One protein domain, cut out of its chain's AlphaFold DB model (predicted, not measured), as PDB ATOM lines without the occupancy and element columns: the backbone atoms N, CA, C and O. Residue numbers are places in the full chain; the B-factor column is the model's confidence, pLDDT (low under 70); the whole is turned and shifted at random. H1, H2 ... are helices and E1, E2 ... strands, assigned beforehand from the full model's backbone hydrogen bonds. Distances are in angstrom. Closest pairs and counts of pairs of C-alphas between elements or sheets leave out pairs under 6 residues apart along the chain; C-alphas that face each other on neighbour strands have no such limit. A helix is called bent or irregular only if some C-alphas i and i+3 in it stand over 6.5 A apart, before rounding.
ATOM      1  N   ALA A 102       5.579 -11.987  22.773       67.50
ATOM      2  CA  ALA A 102       4.416 -12.608  22.156       67.50
ATOM      3  C   ALA A 102       4.242 -12.188  20.715       67.50
ATOM      4  O   ALA A 102       4.501 -11.043  20.349       67.50
ATOM      5  N   LYS A 103       3.742 -13.121  19.915       72.12
ATOM      6  CA  LYS A 103       3.458 -12.905  18.507       72.12
ATOM      7  C   LYS A 103       2.071 -12.283  18.352       72.12
ATOM      8  O   LYS A 103       1.075 -12.874  18.755       72.12
ATOM      9  N   CYS A 104       1.996 -11.106  17.737       71.00
ATOM     10  CA  CYS A 104       0.725 -10.500  17.363       71.00
ATOM     11  C   CYS A 104       0.019 -11.378  16.309       71.00
ATOM     12  O   CYS A 104       0.629 -11.683  15.280       71.00
ATOM     13  N   PRO A 105      -1.259 -11.755  16.503       61.22
ATOM     14  CA  PRO A 105      -1.972 -12.629  15.570       61.22
ATOM     15  C   PRO A 105      -2.288 -11.962  14.223       61.22
ATOM     16  O   PRO A 105      -2.547 -12.665  13.253       61.22
ATOM     17  N   LEU A 106      -2.259 -10.624  14.150       68.00
ATOM     18  CA  LEU A 106      -2.578  -9.867  12.936       68.00
ATOM     19  C   LEU A 106      -1.351  -9.677  12.032       68.00
ATOM     20  O   LEU A 106      -1.402 -10.018  10.855       68.00
ATOM     21  N   CYS A 107      -0.231  -9.171  12.566       70.19
ATOM     22  CA  CYS A 107       0.982  -8.903  11.774       70.19
ATOM     23  C   CYS A 107       2.074  -9.973  11.884       70.19
ATOM     24  O   CYS A 107       3.100  -9.862  11.220       70.19
ATOM     25  N   SER A 108       1.893 -10.992  12.729       67.75
ATOM     26  CA  SER A 108       2.899 -12.028  12.997       67.75
ATOM     27  C   SER A 108       4.238 -11.524  13.565       67.75
ATOM     28  O   SER A 108       5.179 -12.311  13.661       67.75
ATOM     29  N   PHE A 109       4.338 -10.260  13.985       70.94
ATOM     30  CA  PHE A 109       5.523  -9.732  14.662       70.94
ATOM     31  C   PHE A 109       5.486  -9.997  16.161       70.94
ATOM     32  O   PHE A 109       4.419 -10.004  16.779       70.94
ATOM     33  N   TYR A 110       6.666 -10.177  16.747       71.12
ATOM     34  CA  TYR A 110       6.818 -10.256  18.190       71.12
ATOM     35  C   TYR A 110       6.738  -8.853  18.804       71.12
ATOM     36  O   TYR A 110       7.280  -7.907  18.240       71.12
ATOM     37  N   VAL A 111       6.028  -8.691  19.917       66.38
ATOM     38  CA  VAL A 111       5.825  -7.392  20.571       66.38
ATOM     39  C   VAL A 111       6.403  -7.450  21.980       66.38
ATOM     40  O   VAL A 111       6.177  -8.411  22.717       66.38
ATOM     41  N   ASP A 112       7.186  -6.429  22.326       62.50
ATOM     42  CA  ASP A 112       7.713  -6.244  23.673       62.50
ATOM     43  C   ASP A 112       6.619  -5.653  24.571       62.50
ATOM     44  O   ASP A 112       6.017  -4.635  24.224       62.50
ATOM     45  N   PHE A 113       6.331  -6.302  25.698       66.12
ATOM     46  CA  PHE A 113       5.264  -5.882  26.602       66.12
ATOM     47  C   PHE A 113       5.835  -5.495  27.954       66.12
ATOM     48  O   PHE A 113       6.184  -6.358  28.759       66.12
ATOM     49  N   ASN A 114       5.821  -4.194  28.235       55.38
ATOM     50  CA  ASN A 114       6.029  -3.699  29.590       55.38
ATOM     51  C   ASN A 114       4.708  -3.707  30.380       55.38
ATOM     52  O   ASN A 114       4.711  -4.019  31.571       55.38
ATOM     53  N   ILE A 115       3.571  -3.428  29.720       56.81
ATOM     54  CA  ILE A 115       2.220  -3.422  30.311       56.81
ATOM     55  C   ILE A 115       1.147  -3.932  29.326       56.81
ATOM     56  O   ILE A 115       1.311  -3.857  28.111       56.81
ATOM     57  N   MET A 116       0.012  -4.421  29.846       56.78
ATOM     58  CA  MET A 116      -1.129  -4.908  29.040       56.78
ATOM     59  C   MET A 116      -1.744  -3.838  28.116       56.78
ATOM     60  O   MET A 116      -2.322  -4.181  27.086       56.78
ATOM     61  N   ASP A 117      -1.594  -2.552  28.442       59.12
ATOM     62  CA  ASP A 117      -2.105  -1.445  27.622       59.12
ATOM     63  C   ASP A 117      -1.370  -1.313  26.279       59.12
ATOM     64  O   ASP A 117      -1.965  -0.891  25.284       59.12
ATOM     65  N   ASP A 118      -0.093  -1.702  26.212       65.50
ATOM     66  CA  ASP A 118       0.711  -1.620  24.985       65.50
ATOM     67  C   ASP A 118       0.194  -2.590  23.916       65.50
ATOM     68  O   ASP A 118       0.224  -2.299  22.718       65.50
ATOM     69  N   LEU A 119      -0.382  -3.711  24.355       61.00
ATOM     70  CA  LEU A 119      -1.025  -4.687  23.490       61.00
ATOM     71  C   LEU A 119      -2.308  -4.150  22.869       61.00
ATOM     72  O   LEU A 119      -2.497  -4.293  21.665       61.00
ATOM     73  N   GLN A 120      -3.205  -3.568  23.665       62.62
ATOM     74  CA  GLN A 120      -4.463  -3.043  23.131       62.62
ATOM     75  C   GLN A 120      -4.195  -1.902  22.149       62.62
ATOM     76  O   GLN A 120      -4.825  -1.841  21.096       62.62
ATOM     77  N   LYS A 121      -3.192  -1.062  22.437       69.75
ATOM     78  CA  LYS A 121      -2.716  -0.022  21.516       69.75
ATOM     79  C   LYS A 121      -2.148  -0.613  20.226       69.75
ATOM     80  O   LYS A 121      -2.495  -0.138  19.145       69.75
ATOM     81  N   HIS A 122      -1.313  -1.653  20.313       73.44
ATOM     82  CA  HIS A 122      -0.793  -2.333  19.128       73.44
ATOM     83  C   HIS A 122      -1.920  -2.988  18.325       73.44
ATOM     84  O   HIS A 122      -2.058  -2.708  17.145       73.44
ATOM     85  N   ALA A 123      -2.771  -3.805  18.947       66.69
ATOM     86  CA  ALA A 123      -3.878  -4.489  18.283       66.69
ATOM     87  C   ALA A 123      -4.867  -3.511  17.625       66.69
ATOM     88  O   ALA A 123      -5.313  -3.765  16.512       66.69
ATOM     89  N   ALA A 124      -5.154  -2.369  18.261       68.50
ATOM     90  CA  ALA A 124      -6.011  -1.325  17.695       68.50
ATOM     91  C   ALA A 124      -5.387  -0.590  16.493       68.50
ATOM     92  O   ALA A 124      -6.109   0.014  15.704       68.50
ATOM     93  N   THR A 125      -4.059  -0.623  16.347       66.88
ATOM     94  CA  THR A 125      -3.325   0.047  15.255       66.88
ATOM     95  C   THR A 125      -2.748  -0.927  14.224       66.88
ATOM     96  O   THR A 125      -2.289  -0.509  13.160       66.88
ATOM     97  N   CYS A 126      -2.777  -2.229  14.508       70.56
ATOM     98  CA  CYS A 126      -2.198  -3.275  13.682       70.56
ATOM     99  C   CYS A 126      -3.122  -3.594  12.501       70.56
ATOM    100  O   CYS A 126      -4.006  -4.439  12.602       70.56
ATOM    101  N   ASN A 127      -2.912  -2.913  11.373       65.25
ATOM    102  CA  ASN A 127      -3.641  -3.170  10.132       65.25
ATOM    103  C   ASN A 127      -2.719  -3.919   9.153       65.25
ATOM    104  O   ASN A 127      -1.918  -3.302   8.451       65.25
ATOM    105  N   SER A 128      -2.759  -5.254   9.165       58.91
ATOM    106  CA  SER A 128      -1.797  -6.113   8.451       58.91
ATOM    107  C   SER A 128      -1.889  -6.047   6.922       58.91
ATOM    108  O   SER A 128      -0.943  -6.447   6.250       58.91
ATOM    109  N   GLU A 129      -2.972  -5.509   6.359       58.44
ATOM    110  CA  GLU A 129      -3.228  -5.539   4.911       58.44
ATOM    111  C   GLU A 129      -2.524  -4.436   4.099       58.44
ATOM    112  O   GLU A 129      -2.565  -4.466   2.874       58.44
ATOM    113  N   ASN A 130      -1.848  -3.475   4.741       65.25
ATOM    114  CA  ASN A 130      -1.375  -2.259   4.062       65.25
ATOM    115  C   ASN A 130       0.148  -2.058   4.056       65.25
ATOM    116  O   ASN A 130       0.596  -0.943   3.800       65.25
ATOM    117  N   PHE A 131       0.957  -3.080   4.349       67.88
ATOM    118  CA  PHE A 131       2.415  -2.928   4.384       67.88
ATOM    119  C   PHE A 131       3.095  -3.424   3.102       67.88
ATOM    120  O   PHE A 131       2.903  -4.567   2.696       67.88
ATOM    121  N   ILE A 132       3.932  -2.577   2.498       68.25
ATOM    122  CA  ILE A 132       4.769  -2.908   1.333       68.25
ATOM    123  C   ILE A 132       6.245  -2.807   1.759       68.25
ATOM    124  O   ILE A 132       6.606  -1.841   2.437       68.25
ATOM    125  N   PRO A 133       7.113  -3.781   1.416       72.00
ATOM    126  CA  PRO A 133       8.540  -3.692   1.710       72.00
ATOM    127  C   PRO A 133       9.224  -2.625   0.845       72.00
ATOM    128  O   PRO A 133       8.934  -2.470  -0.341       72.00
ATOM    129  N   CYS A 134      10.174  -1.893   1.423       76.81
ATOM    130  CA  CYS A 134      11.000  -0.950   0.668       76.81
ATOM    131  C   CYS A 134      11.994  -1.670  -0.235       76.81
ATOM    132  O   CYS A 134      12.699  -2.567   0.214       76.81
ATOM    133  N   GLU A 135      12.128  -1.224  -1.482       75.94
ATOM    134  CA  GLU A 135      13.152  -1.750  -2.393       75.94
ATOM    135  C   GLU A 135      14.583  -1.425  -1.928       75.94
ATOM    136  O   GLU A 135      15.518  -2.122  -2.309       75.94
ATOM    137  N   TYR A 136      14.756  -0.393  -1.089       80.25
ATOM    138  CA  TYR A 136      16.065   0.080  -0.628       80.25
ATOM    139  C   TYR A 136      16.454  -0.467   0.756       80.25
ATOM    140  O   TYR A 136      17.515  -1.066   0.898       80.25
ATOM    141  N   CYS A 137      15.617  -0.284   1.787       75.75
ATOM    142  CA  CYS A 137      15.920  -0.757   3.151       75.75
ATOM    143  C   CYS A 137      15.203  -2.052   3.553       75.75
ATOM    144  O   CYS A 137      15.444  -2.554   4.646       75.75
ATOM    145  N   HIS A 138      14.299  -2.572   2.719       74.19
ATOM    146  CA  HIS A 138      13.448  -3.734   3.003       74.19
ATOM    147  C   HIS A 138      12.483  -3.598   4.189       74.19
ATOM    148  O   HIS A 138      11.656  -4.484   4.380       74.19
ATOM    149  N   CYS A 139      12.490  -2.489   4.936       74.50
ATOM    150  CA  CYS A 139      11.504  -2.246   5.987       74.50
ATOM    151  C   CYS A 139      10.084  -2.179   5.399       74.50
ATOM    152  O   CYS A 139       9.892  -1.576   4.339       74.50
ATOM    153  N   PRO A 140       9.075  -2.756   6.073       72.12
ATOM    154  CA  PRO A 140       7.691  -2.611   5.671       72.12
ATOM    155  C   PRO A 140       7.177  -1.239   6.123       72.12
ATOM    156  O   PRO A 140       7.335  -0.853   7.284       72.12
ATOM    157  N   TYR A 141       6.533  -0.509   5.220       74.12
ATOM    158  CA  TYR A 141       5.855   0.757   5.515       74.12
ATOM    159  C   TYR A 141       4.429   0.722   4.972       74.12
ATOM    160  O   TYR A 141       4.089  -0.098   4.119       74.12
ATOM    161  N   ASN A 142       3.581   1.598   5.501       75.25
ATOM    162  CA  ASN A 142       2.187   1.680   5.091       75.25
ATOM    163  C   ASN A 142       2.089   2.181   3.636       75.25
ATOM    164  O   ASN A 142       2.757   3.152   3.293       75.25
ATOM    165  N   ILE A 143       1.243   1.581   2.794       70.69
ATOM    166  CA  ILE A 143       1.017   1.976   1.392       70.69
ATOM    167  C   ILE A 143       0.736   3.478   1.222       70.69
ATOM    168  O   ILE A 143       1.179   4.084   0.251       70.69
ATOM    169  N   TYR A 144       0.089   4.118   2.201       71.69
ATOM    170  CA  TYR A 144      -0.174   5.562   2.190       71.69
ATOM    171  C   TYR A 144       1.081   6.426   2.427       71.69
ATOM    172  O   TYR A 144       1.029   7.642   2.275       71.69
ATOM    173  N   GLN A 145       2.207   5.813   2.797       73.69
ATOM    174  CA  GLN A 145       3.517   6.437   3.020       73.69
ATOM    175  C   GLN A 145       4.543   6.054   1.937       73.69
ATOM    176  O   GLN A 145       5.715   6.416   2.051       73.69
ATOM    177  N   LEU A 146       4.117   5.336   0.889       73.50
ATOM    178  CA  LEU A 146       4.983   4.768  -0.149       73.50
ATOM    179  C   LEU A 146       5.896   5.800  -0.814       73.50
ATOM    180  O   LEU A 146       7.113   5.599  -0.885       73.50
ATOM    181  N   ASP A 147       5.319   6.914  -1.260       71.12
ATOM    182  CA  ASP A 147       6.057   7.946  -1.989       71.12
ATOM    183  C   ASP A 147       7.038   8.710  -1.095       71.12
ATOM    184  O   ASP A 147       8.126   9.073  -1.546       71.12
ATOM    185  N   ASP A 148       6.684   8.938   0.171       80.44
ATOM    186  CA  ASP A 148       7.525   9.683   1.108       80.44
ATOM    187  C   ASP A 148       8.693   8.817   1.603       80.44
ATOM    188  O   ASP A 148       9.858   9.209   1.507       80.44
ATOM    189  N   HIS A 149       8.410   7.574   2.009       79.50
ATOM    190  CA  HIS A 149       9.434   6.651   2.491       79.50
ATOM    191  C   HIS A 149      10.434   6.270   1.394       79.50
ATOM    192  O   HIS A 149      11.641   6.302   1.627       79.50
ATOM    193  N   SER A 150       9.968   5.957   0.179       77.38
ATOM    194  CA  SER A 150      10.858   5.545  -0.917       77.38
ATOM    195  C   SER A 150      11.801   6.672  -1.351       77.38
ATOM    196  O   SER A 150      12.979   6.426  -1.617       77.38
ATOM    197  N   ARG A 151      11.318   7.924  -1.376       79.56
ATOM    198  CA  ARG A 151      12.147   9.102  -1.688       79.56
ATOM    199  C   ARG A 151      13.177   9.382  -0.605       79.56
ATOM    200  O   ARG A 151      14.325   9.679  -0.931       79.56
ATOM    201  N   GLN A 152      12.781   9.283   0.663       81.94
ATOM    202  CA  GLN A 152      13.700   9.462   1.783       81.94
ATOM    203  C   GLN A 152      14.755   8.351   1.789       81.94
ATOM    204  O   GLN A 152      15.947   8.637   1.809       81.94
ATOM    205  N   CYS A 153      14.338   7.093   1.655       81.62
ATOM    206  CA  CYS A 153      15.221   5.937   1.748       81.62
ATOM    207  C   CYS A 153      16.243   5.853   0.603       81.62
ATOM    208  O   CYS A 153      17.397   5.496   0.841       81.62
ATOM    209  N   ARG A 154      15.871   6.248  -0.625       84.31
ATOM    210  CA  ARG A 154      16.778   6.252  -1.790       84.31
ATOM    211  C   ARG A 154      18.031   7.108  -1.584       84.31
ATOM    212  O   ARG A 154      19.085   6.781  -2.119       84.31
ATOM    213  N   ASN A 155      17.911   8.204  -0.839       81.44
ATOM    214  CA  ASN A 155      19.004   9.156  -0.623       81.44
ATOM    215  C   ASN A 155      19.827   8.852   0.638       81.44
ATOM    216  O   ASN A 155      20.804   9.543   0.922       81.44
ATOM    217  N   VAL A 156      19.435   7.830   1.399       78.31
ATOM    218  CA  VAL A 156      20.090   7.434   2.644       78.31
ATOM    219  C   VAL A 156      21.262   6.489   2.328       78.31
ATOM    220  O   VAL A 156      21.086   5.548   1.553       78.31
ATOM    221  N   PRO A 157      22.462   6.696   2.906       79.06
ATOM    222  CA  PRO A 157      23.598   5.790   2.737       79.06
ATOM    223  C   PRO A 157      23.256   4.338   3.100       79.06
ATOM    224  O   PRO A 157      22.510   4.085   4.047       79.06
ATOM    225  N   SER A 158      23.862   3.368   2.411       76.25
ATOM    226  CA  SER A 158      23.597   1.932   2.615       76.25
ATOM    227  C   SER A 158      23.790   1.461   4.064       76.25
ATOM    228  O   SER A 158      23.049   0.605   4.544       76.25
ATOM    229  N   SER A 159      24.735   2.058   4.797       73.50
ATOM    230  CA  SER A 159      24.951   1.785   6.223       73.50
ATOM    231  C   SER A 159      23.754   2.185   7.090       73.50
ATOM    232  O   SER A 159      23.373   1.447   7.997       73.50
ATOM    233  N   GLN A 160      23.120   3.320   6.790       76.75
ATOM    234  CA  GLN A 160      21.925   3.792   7.488       76.75
ATOM    235  C   GLN A 160      20.680   2.982   7.090       76.75
ATOM    236  O   GLN A 160      19.846   2.704   7.945       76.75
ATOM    237  N   GLN A 161      20.580   2.526   5.835       81.81
ATOM    238  CA  GLN A 161      19.511   1.614   5.397       81.81
ATOM    239  C   GLN A 161      19.575   0.271   6.137       81.81
ATOM    240  O   GLN A 161      18.559  -0.222   6.624       81.81
ATOM    241  N   GLN A 162      20.779  -0.297   6.274       81.88
ATOM    242  CA  GLN A 162      20.992  -1.525   7.039       81.88
ATOM    243  C   GLN A 162      20.676  -1.321   8.525       81.88
ATOM    244  O   GLN A 162      20.044  -2.188   9.125       81.88
ATOM    245  N   GLN A 163      21.053  -0.177   9.107       83.94
ATOM    246  CA  GLN A 163      20.694   0.155  10.488       83.94
ATOM    247  C   GLN A 163      19.178   0.267  10.677       83.94
ATOM    248  O   GLN A 163      18.651  -0.328  11.608       83.94
ATOM    249  N   ALA A 164      18.465   0.921   9.758       81.62
ATOM    250  CA  ALA A 164      17.009   1.017   9.810       81.62
ATOM    251  C   ALA A 164      16.326  -0.363   9.762       81.62
ATOM    252  O   ALA A 164      15.351  -0.593  10.476       81.62
ATOM    253  N   LEU A 165      16.856  -1.300   8.964       84.56
ATOM    254  CA  LEU A 165      16.381  -2.685   8.926       84.56
ATOM    255  C   LEU A 165      16.626  -3.408  10.256       84.56
ATOM    256  O   LEU A 165      15.742  -4.102  10.759       84.56
ATOM    257  N   ILE A 166      17.801  -3.222  10.857       85.56
ATOM    258  CA  ILE A 166      18.135  -3.789  12.169       85.56
ATOM    259  C   ILE A 166      17.212  -3.229  13.249       85.56
ATOM    260  O   ILE A 166      16.629  -4.006  14.001       85.56
ATOM    261  N   ASP A 167      17.020  -1.913  13.287       82.50
ATOM    262  CA  ASP A 167      16.134  -1.236  14.239       82.50
ATOM    263  C   ASP A 167      14.672  -1.659  14.048       82.50
ATOM    264  O   ASP A 167      13.905  -1.727  15.008       82.50
ATOM    265  N   PHE A 168      14.279  -2.005  12.819       83.56
ATOM    266  CA  PHE A 168      12.970  -2.577  12.534       83.56
ATOM    267  C   PHE A 168      12.827  -4.011  13.074       83.56
ATOM    268  O   PHE A 168      11.801  -4.338  13.679       83.56
ATOM    269  N   ILE A 169      13.837  -4.864  12.863       83.56
ATOM    270  CA  ILE A 169      13.830  -6.285  13.246       83.56
ATOM    271  C   ILE A 169      13.980  -6.457  14.762       83.56
ATOM    272  O   ILE A 169      13.271  -7.268  15.352       83.56
ATOM    273  N   LEU A 170      14.859  -5.685  15.405       82.00
ATOM    274  CA  LEU A 170      15.188  -5.765  16.833       82.00
ATOM    275  C   LEU A 170      13.970  -5.901  17.761       82.00
ATOM    276  O   LEU A 170      13.920  -6.866  18.525       82.00
ATOM    277  N   PRO A 171      12.960  -5.014  17.705       74.69
ATOM    278  CA  PRO A 171      11.784  -5.112  18.564       74.69
ATOM    279  C   PRO A 171      10.810  -6.223  18.141       74.69
ATOM    280  O   PRO A 171       9.912  -6.551  18.906       74.69
ATOM    281  N   ARG A 172      10.974  -6.797  16.941       79.50
ATOM    282  CA  ARG A 172      10.029  -7.730  16.301       79.50
ATOM    283  C   ARG A 172      10.503  -9.175  16.255       79.50
ATOM    284  O   ARG A 172       9.837 -10.007  15.643       79.50
ATOM    285  N   THR A 173      11.629  -9.479  16.888       79.31
ATOM    286  CA  THR A 173      12.179 -10.835  17.003       79.31
ATOM    287  C   THR A 173      11.655 -11.548  18.243       79.31
ATOM    288  O   THR A 173      11.300 -10.912  19.236       79.31
ATOM    289  N   LYS A 174      11.595 -12.884  18.170       75.44
ATOM    290  CA  LYS A 174      11.108 -13.755  19.250       75.44
ATOM    291  C   LYS A 174      11.920 -13.607  20.538       75.44
ATOM    292  O   LYS A 174      11.354 -13.657  21.628       75.44
ATOM    293  N   TYR A 175      13.225 -13.401  20.383       73.25
ATOM    294  CA  TYR A 175      14.213 -13.338  21.452       73.25
ATOM    295  C   TYR A 175      14.896 -11.969  21.479       73.25
ATOM    296  O   TYR A 175      14.980 -11.314  20.438       73.25
ATOM    297  N   PRO A 176      15.406 -11.528  22.640       69.94
ATOM    298  CA  PRO A 176      16.201 -10.313  22.736       69.94
ATOM    299  C   PRO A 176      17.546 -10.510  22.024       69.94
ATOM    300  O   PRO A 176      18.523 -10.963  22.614       69.94
ATOM    301  N   LEU A 177      17.586 -10.182  20.735       78.69
ATOM    302  CA  LEU A 177      18.816 -10.135  19.952       78.69
ATOM    303  C   LEU A 177      19.457  -8.753  20.055       78.69
ATOM    304  O   LEU A 177      18.781  -7.733  20.168       78.69
ATOM    305  N   THR A 178      20.780  -8.715  19.972       80.88
ATOM    306  CA  THR A 178      21.546  -7.477  19.815       80.88
ATOM    307  C   THR A 178      21.549  -7.029  18.352       80.88
ATOM    308  O   THR A 178      21.432  -7.843  17.429       80.88
ATOM    309  N   ALA A 179      21.746  -5.726  18.120       81.19
ATOM    310  CA  ALA A 179      21.880  -5.170  16.772       81.19
ATOM    311  C   ALA A 179      22.960  -5.906  15.959       81.19
ATOM    312  O   ALA A 179      22.791  -6.163  14.766       81.19
ATOM    313  N   GLN A 180      24.050  -6.301  16.624       77.31
ATOM    314  CA  GLN A 180      25.156  -7.024  16.010       77.31
ATOM    315  C   GLN A 180      24.789  -8.461  15.626       77.31
ATOM    316  O   GLN A 180      25.137  -8.895  14.532       77.31
ATOM    317  N   GLN A 181      24.058  -9.199  16.470       81.56
ATOM    318  CA  GLN A 181      23.585 -10.544  16.110       81.56
ATOM    319  C   GLN A 181      22.718 -10.499  14.847       81.56
ATOM    320  O   GLN A 181      22.896 -11.315  13.943       81.56
ATOM    321  N   ILE A 182      21.855  -9.485  14.726       87.19
ATOM    322  CA  ILE A 182      21.046  -9.275  13.520       87.19
ATOM    323  C   ILE A 182      21.923  -8.871  12.325       87.19
ATOM    324  O   ILE A 182      21.698  -9.375  11.227       87.19
ATOM    325  N   ARG A 183      22.959  -8.034  12.504       85.50
ATOM    326  CA  ARG A 183      23.933  -7.721  11.434       85.50
ATOM    327  C   ARG A 183      24.608  -8.975  10.899       85.50
ATOM    328  O   ARG A 183      24.593  -9.194   9.691       85.50
ATOM    329  N   VAL A 184      25.165  -9.798  11.787       83.31
ATOM    330  CA  VAL A 184      25.844 -11.049  11.423       83.31
ATOM    331  C   VAL A 184      24.880 -11.976  10.684       83.31
ATOM    332  O   VAL A 184      25.239 -12.536   9.648       83.31
ATOM    333  N   PHE A 185      23.638 -12.076  11.157       86.69
ATOM    334  CA  PHE A 185      22.597 -12.864  10.508       86.69
ATOM    335  C   PHE A 185      22.248 -12.347   9.101       86.69
ATOM    336  O   PHE A 185      22.208 -13.126   8.149       86.69
ATOM    337  N   ILE A 186      22.057 -11.035   8.939       88.06
ATOM    338  CA  ILE A 186      21.782 -10.400   7.641       88.06
ATOM    339  C   ILE A 186      22.947 -10.623   6.666       88.06
ATOM    340  O   ILE A 186      22.717 -10.980   5.512       88.06
ATOM    341  N   GLU A 187      24.194 -10.461   7.111       83.62
ATOM    342  CA  GLU A 187      25.375 -10.704   6.274       83.62
ATOM    343  C   GLU A 187      25.515 -12.179   5.884       83.62
ATOM    344  O   GLU A 187      25.864 -12.493   4.743       83.62
ATOM    345  N   HIS A 188      25.188 -13.102   6.791       84.69
ATOM    346  CA  HIS A 188      25.131 -14.523   6.467       84.69
ATOM    347  C   HIS A 188      24.081 -14.802   5.381       84.69
ATOM    348  O   HIS A 188      24.400 -15.445   4.382       84.69
ATOM    349  N   ARG A 189      22.872 -14.238   5.507       89.56
ATOM    350  CA  ARG A 189      21.812 -14.365   4.493       89.56
ATOM    351  C   ARG A 189      22.204 -13.775   3.143       89.56
ATOM    352  O   ARG A 189      21.948 -14.400   2.118       89.56
ATOM    353  N   LYS A 190      22.874 -12.617   3.124       85.31
ATOM    354  CA  LYS A 190      23.426 -12.032   1.888       85.31
ATOM    355  C   LYS A 190      24.398 -12.998   1.209       85.31
ATOM    356  O   LYS A 190      24.287 -13.230   0.006       85.31
ATOM    357  N   LYS A 191      25.314 -13.603   1.975       83.31
ATOM    358  CA  LYS A 191      26.282 -14.590   1.461       83.31
ATOM    359  C   LYS A 191      25.600 -15.842   0.908       83.31
ATOM    360  O   LYS A 191      26.026 -16.346  -0.129       83.31
ATOM    361  N   THR A 192      24.537 -16.318   1.553       85.88
ATOM    362  CA  THR A 192      23.768 -17.493   1.109       85.88
ATOM    363  C   THR A 192      22.661 -17.168   0.105       85.88
ATOM    364  O   THR A 192      21.957 -18.075  -0.333       85.88
ATOM    365  N   ARG A 193      22.527 -15.898  -0.306       88.25
ATOM    366  CA  ARG A 193      21.488 -15.399  -1.226       88.25
ATOM    367  C   ARG A 193      20.058 -15.679  -0.746       88.25
ATOM    368  O   ARG A 193      19.159 -15.875  -1.561       88.25
ATOM    369  N   LEU A 194      19.845 -15.700   0.567       87.00
ATOM    370  CA  LEU A 194      18.509 -15.802   1.145       87.00
ATOM    371  C   LEU A 194      17.787 -14.443   1.084       87.00
ATOM    372  O   LEU A 194      18.448 -13.404   1.180       87.00
ATOM    373  N   PRO A 195      16.444 -14.425   0.968       86.12
ATOM    374  CA  PRO A 195      15.659 -13.192   0.971       86.12
ATOM    375  C   PRO A 195      15.958 -12.309   2.190       86.12
ATOM    376  O   PRO A 195      16.127 -12.817   3.302       86.12
ATOM    377  N   LEU A 196      16.025 -10.991   1.992       85.00
ATOM    378  CA  LEU A 196      16.208 -10.003   3.065       85.00
ATOM    379  C   LEU A 196      14.890  -9.358   3.503       85.00
ATOM    380  O   LEU A 196      14.904  -8.318   4.161       85.00
ATOM    381  N   ASP A 197      13.752  -9.949   3.139       84.44
ATOM    382  CA  ASP A 197      12.480  -9.445   3.622       84.44
ATOM    383  C   ASP A 197      12.392  -9.644   5.154       84.44
ATOM    384  O   ASP A 197      12.784 -10.694   5.681       84.44
ATOM    385  N   PRO A 198      11.911  -8.639   5.905       80.50
ATOM    386  CA  PRO A 198      11.881  -8.681   7.362       80.50
ATOM    387  C   PRO A 198      11.083  -9.852   7.931       80.50
ATOM    388  O   PRO A 198      11.436 -10.356   8.993       80.50
ATOM    389  N   HIS A 199      10.029 -10.295   7.241       78.06
ATOM    390  CA  HIS A 199       9.218 -11.429   7.680       78.06
ATOM    391  C   HIS A 199      10.016 -12.730   7.625       78.06
ATOM    392  O   HIS A 199      10.103 -13.417   8.640       78.06
ATOM    393  N   SER A 200      10.678 -13.019   6.503       84.12
ATOM    394  CA  SER A 200      11.561 -14.177   6.367       84.12
ATOM    395  C   SER A 200      12.734 -14.101   7.336       84.12
ATOM    396  O   SER A 200      13.097 -15.114   7.927       84.12
ATOM    397  N   ILE A 201      13.305 -12.911   7.564       85.75
ATOM    398  CA  ILE A 201      14.350 -12.732   8.579       85.75
ATOM    399  C   ILE A 201      13.818 -13.108   9.967       85.75
ATOM    400  O   ILE A 201      14.447 -13.914  10.644       85.75
ATOM    401  N   ILE A 202      12.667 -12.577  10.384       82.38
ATOM    402  CA  ILE A 202      12.088 -12.833  11.714       82.38
ATOM    403  C   ILE A 202      11.685 -14.301  11.886       82.38
ATOM    404  O   ILE A 202      11.915 -14.872  12.951       82.38
ATOM    405  N   GLU A 203      11.120 -14.921  10.853       80.94
ATOM    406  CA  GLU A 203      10.733 -16.332  10.866       80.94
ATOM    407  C   GLU A 203      11.959 -17.245  10.937       80.94
ATOM    408  O   GLU A 203      12.045 -18.090  11.823       80.94
ATOM    409  N   THR A 204      12.967 -17.005  10.093       82.56
ATOM    410  CA  THR A 204      14.197 -17.808  10.123       82.56
ATOM    411  C   THR A 204      14.966 -17.588  11.428       82.56
ATOM    412  O   THR A 204      15.521 -18.541  11.958       82.56
ATOM    413  N   LEU A 205      14.973 -16.371  11.993       81.81
ATOM    414  CA  LEU A 205      15.565 -16.097  13.311       81.81
ATOM    415  C   LEU A 205      14.894 -16.906  14.429       81.81
ATOM    416  O   LEU A 205      15.571 -17.300  15.374       81.81
ATOM    417  N   ALA A 206      13.588 -17.174  14.327       71.00
ATOM    418  CA  ALA A 206      12.868 -17.987  15.305       71.00
ATOM    419  C   ALA A 206      13.250 -19.479  15.243       71.00
ATOM    420  O   ALA A 206      13.131 -20.170  16.254       71.00
ATOM    421  N   GLU A 207      13.715 -19.960  14.088       71.56
ATOM    422  CA  GLU A 207      14.216 -21.328  13.880       71.56
ATOM    423  C   GLU A 207      15.721 -21.455  14.191       71.56
ATOM    424  O   GLU A 207      16.189 -22.501  14.645       71.56
ATOM    425  N   PHE A 208      16.480 -20.372  13.990       68.44
ATOM    426  CA  PHE A 208      17.942 -20.325  14.117       68.44
ATOM    427  C   PHE A 208      18.472 -20.365  15.562       68.44
ATOM    428  O   PHE A 208      19.654 -20.645  15.767       68.44
ATOM    429  N   ASP A 209      17.621 -20.099  16.555       56.78
ATOM    430  CA  ASP A 209      17.999 -19.917  17.969       56.78
ATOM    431  C   ASP A 209      18.529 -21.199  18.651       56.78
ATOM    432  O   ASP A 209      19.172 -21.147  19.693       56.78
ATOM    433  N   SER A 210      18.328 -22.371  18.040       55.81
ATOM    434  CA  SER A 210      18.755 -23.657  18.618       55.81
ATOM    435  C   SER A 210      20.200 -24.070  18.295       55.81
ATOM    436  O   SER A 210      20.717 -24.987  18.933       55.81
ATOM    437  N   ALA A 211      20.873 -23.425  17.331       53.91
ATOM    438  CA  ALA A 211      22.116 -23.951  16.745       53.91
ATOM    439  C   ALA A 211      23.347 -23.030  16.835       53.91
ATOM    440  O   ALA A 211      24.434 -23.438  16.424       53.91
ATOM    441  N   PHE A 212      23.217 -21.807  17.355       55.50
ATOM    442  CA  PHE A 212      24.301 -20.821  17.312       55.50
ATOM    443  C   PHE A 212      24.753 -20.353  18.706       55.50
ATOM    444  O   PHE A 212      24.263 -19.342  19.206       55.50
ATOM    445  N   PRO A 213      25.764 -20.997  19.322       54.50
ATOM    446  CA  PRO A 213      26.541 -20.379  20.383       54.50
ATOM    447  C   PRO A 213      27.574 -19.450  19.726       54.50
ATOM    448  O   PRO A 213      28.763 -19.751  19.666       54.50
ATOM    449  N   LEU A 214      27.127 -18.329  19.154       55.78
ATOM    450  CA  LEU A 214      28.049 -17.240  18.829       55.78
ATOM    451  C   LEU A 214      28.308 -16.487  20.128       55.78
ATOM    452  O   LEU A 214      27.660 -15.481  20.416       55.78
ATOM    453  N   GLU A 215      29.279 -16.963  20.904       62.12
ATOM    454  CA  GLU A 215      30.059 -16.050  21.732       62.12
ATOM    455  C   GLU A 215      30.712 -15.058  20.766       62.12
ATOM    456  O   GLU A 215      31.781 -15.304  20.208       62.12
ATOM    457  N   VAL A 216      30.004 -13.968  20.462       65.31
ATOM    458  CA  VAL A 216      30.565 -12.871  19.682       65.31
ATOM    459  C   VAL A 216      31.721 -12.350  20.524       65.31
ATOM    460  O   VAL A 216      31.469 -11.904  21.645       65.31
ATOM    461  N   PRO A 217      32.975 -12.431  20.052       78.62
ATOM    462  CA  PRO A 217      34.105 -12.005  20.854       78.62
ATOM    463  C   PRO A 217      33.909 -10.537  21.223       78.62
ATOM    464  O   PRO A 217      33.798  -9.663  20.357       78.62
TER     465      PRO A 217
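This is residues 102 to 217 of the 505 residues of a protein of Rotaria sp. Silwood1 (UniProt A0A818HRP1). A cluster of three helices set at steep angles, H3, H4 and H5, makes one side of a flat model; on the other side lie a small strand hairpin, E1 and E2, with H2 next to it, and a separate corner with H1. H3 lies between, packing on H4 and H5 and coming near the end of H2. The printed part has 116 residues, with five named helices and two named strands in the order H1, E1, E2, H2, H3, H4, H5; the sheet, E1 - E2, is antiparallel, and the class is mostly helix. The whole is compact, with a radius of gyration of the C-alphas of 14.9 A, and its C-alphas span 40 by 38 by 20 A.

Residues 102 to 103 pair antiparallel with residues 110 to 111, ahead of H1, residues 116 to 125. E1, residues 131 to 133, and E2, residues 140 to 142, form a hairpin at 139 degrees, with N 132 and O 141 at 3.0 A and N 141 and O 132 at 3.1 A, within hydrogen-bond range. H2, residues 143 to 154, comes nearest to E1 at the C-alphas of Phe 131 and Ile 143, 5.9 A. H3, residues 158 to 172, is close to H2 but not clearly touching, the closest C-alphas being those of Cys 153 and Gln 161, 7.1 A. H3, with residues 166 to 170 alone, touches residues 179 to 183 of H4, residues 179 to 192; the closest C-alphas are those of Ile 166 and Ala 179, 6.1 A, at a steep tilt of 68 degrees, only just short of about perpendicular, opposite ways. H5, residues 198 to 208, touches H3 at Ile 169 and Pro 198, whose C-alphas are the closest at 6.6 A. H1 is apart from the other helices. Every O i to N i+4 pair is within hydrogen-bond range in H4 and H5, against 5 of 6 in H1, 6 of 8 in H2 and 9 of 11 in H3.

H1 begins at C-alpha 116 (-1.129, -4.908, 29.040) and is 14.8 A long. E1 and E2 have three residues each. H2, 16.6 A long, is irregular: C-alphas 144 and 147 are 7.9 A apart. H3, 21.6 A long, is irregular, but only just: C-alphas 168 and 171 are 6.6 A apart. H4 is 20.0 A long. H5, 14.8 A long, ends at C-alpha 208 (17.942, -20.325, 14.117).

The C-alphas farthest apart are those of Tyr 144 and Pro 217, 42.8 A. The printed part has no cut, and no link is long. Mean pLDDT of the printed part is 74.4; residues under 70 include 111 to 121 and 208 to 216.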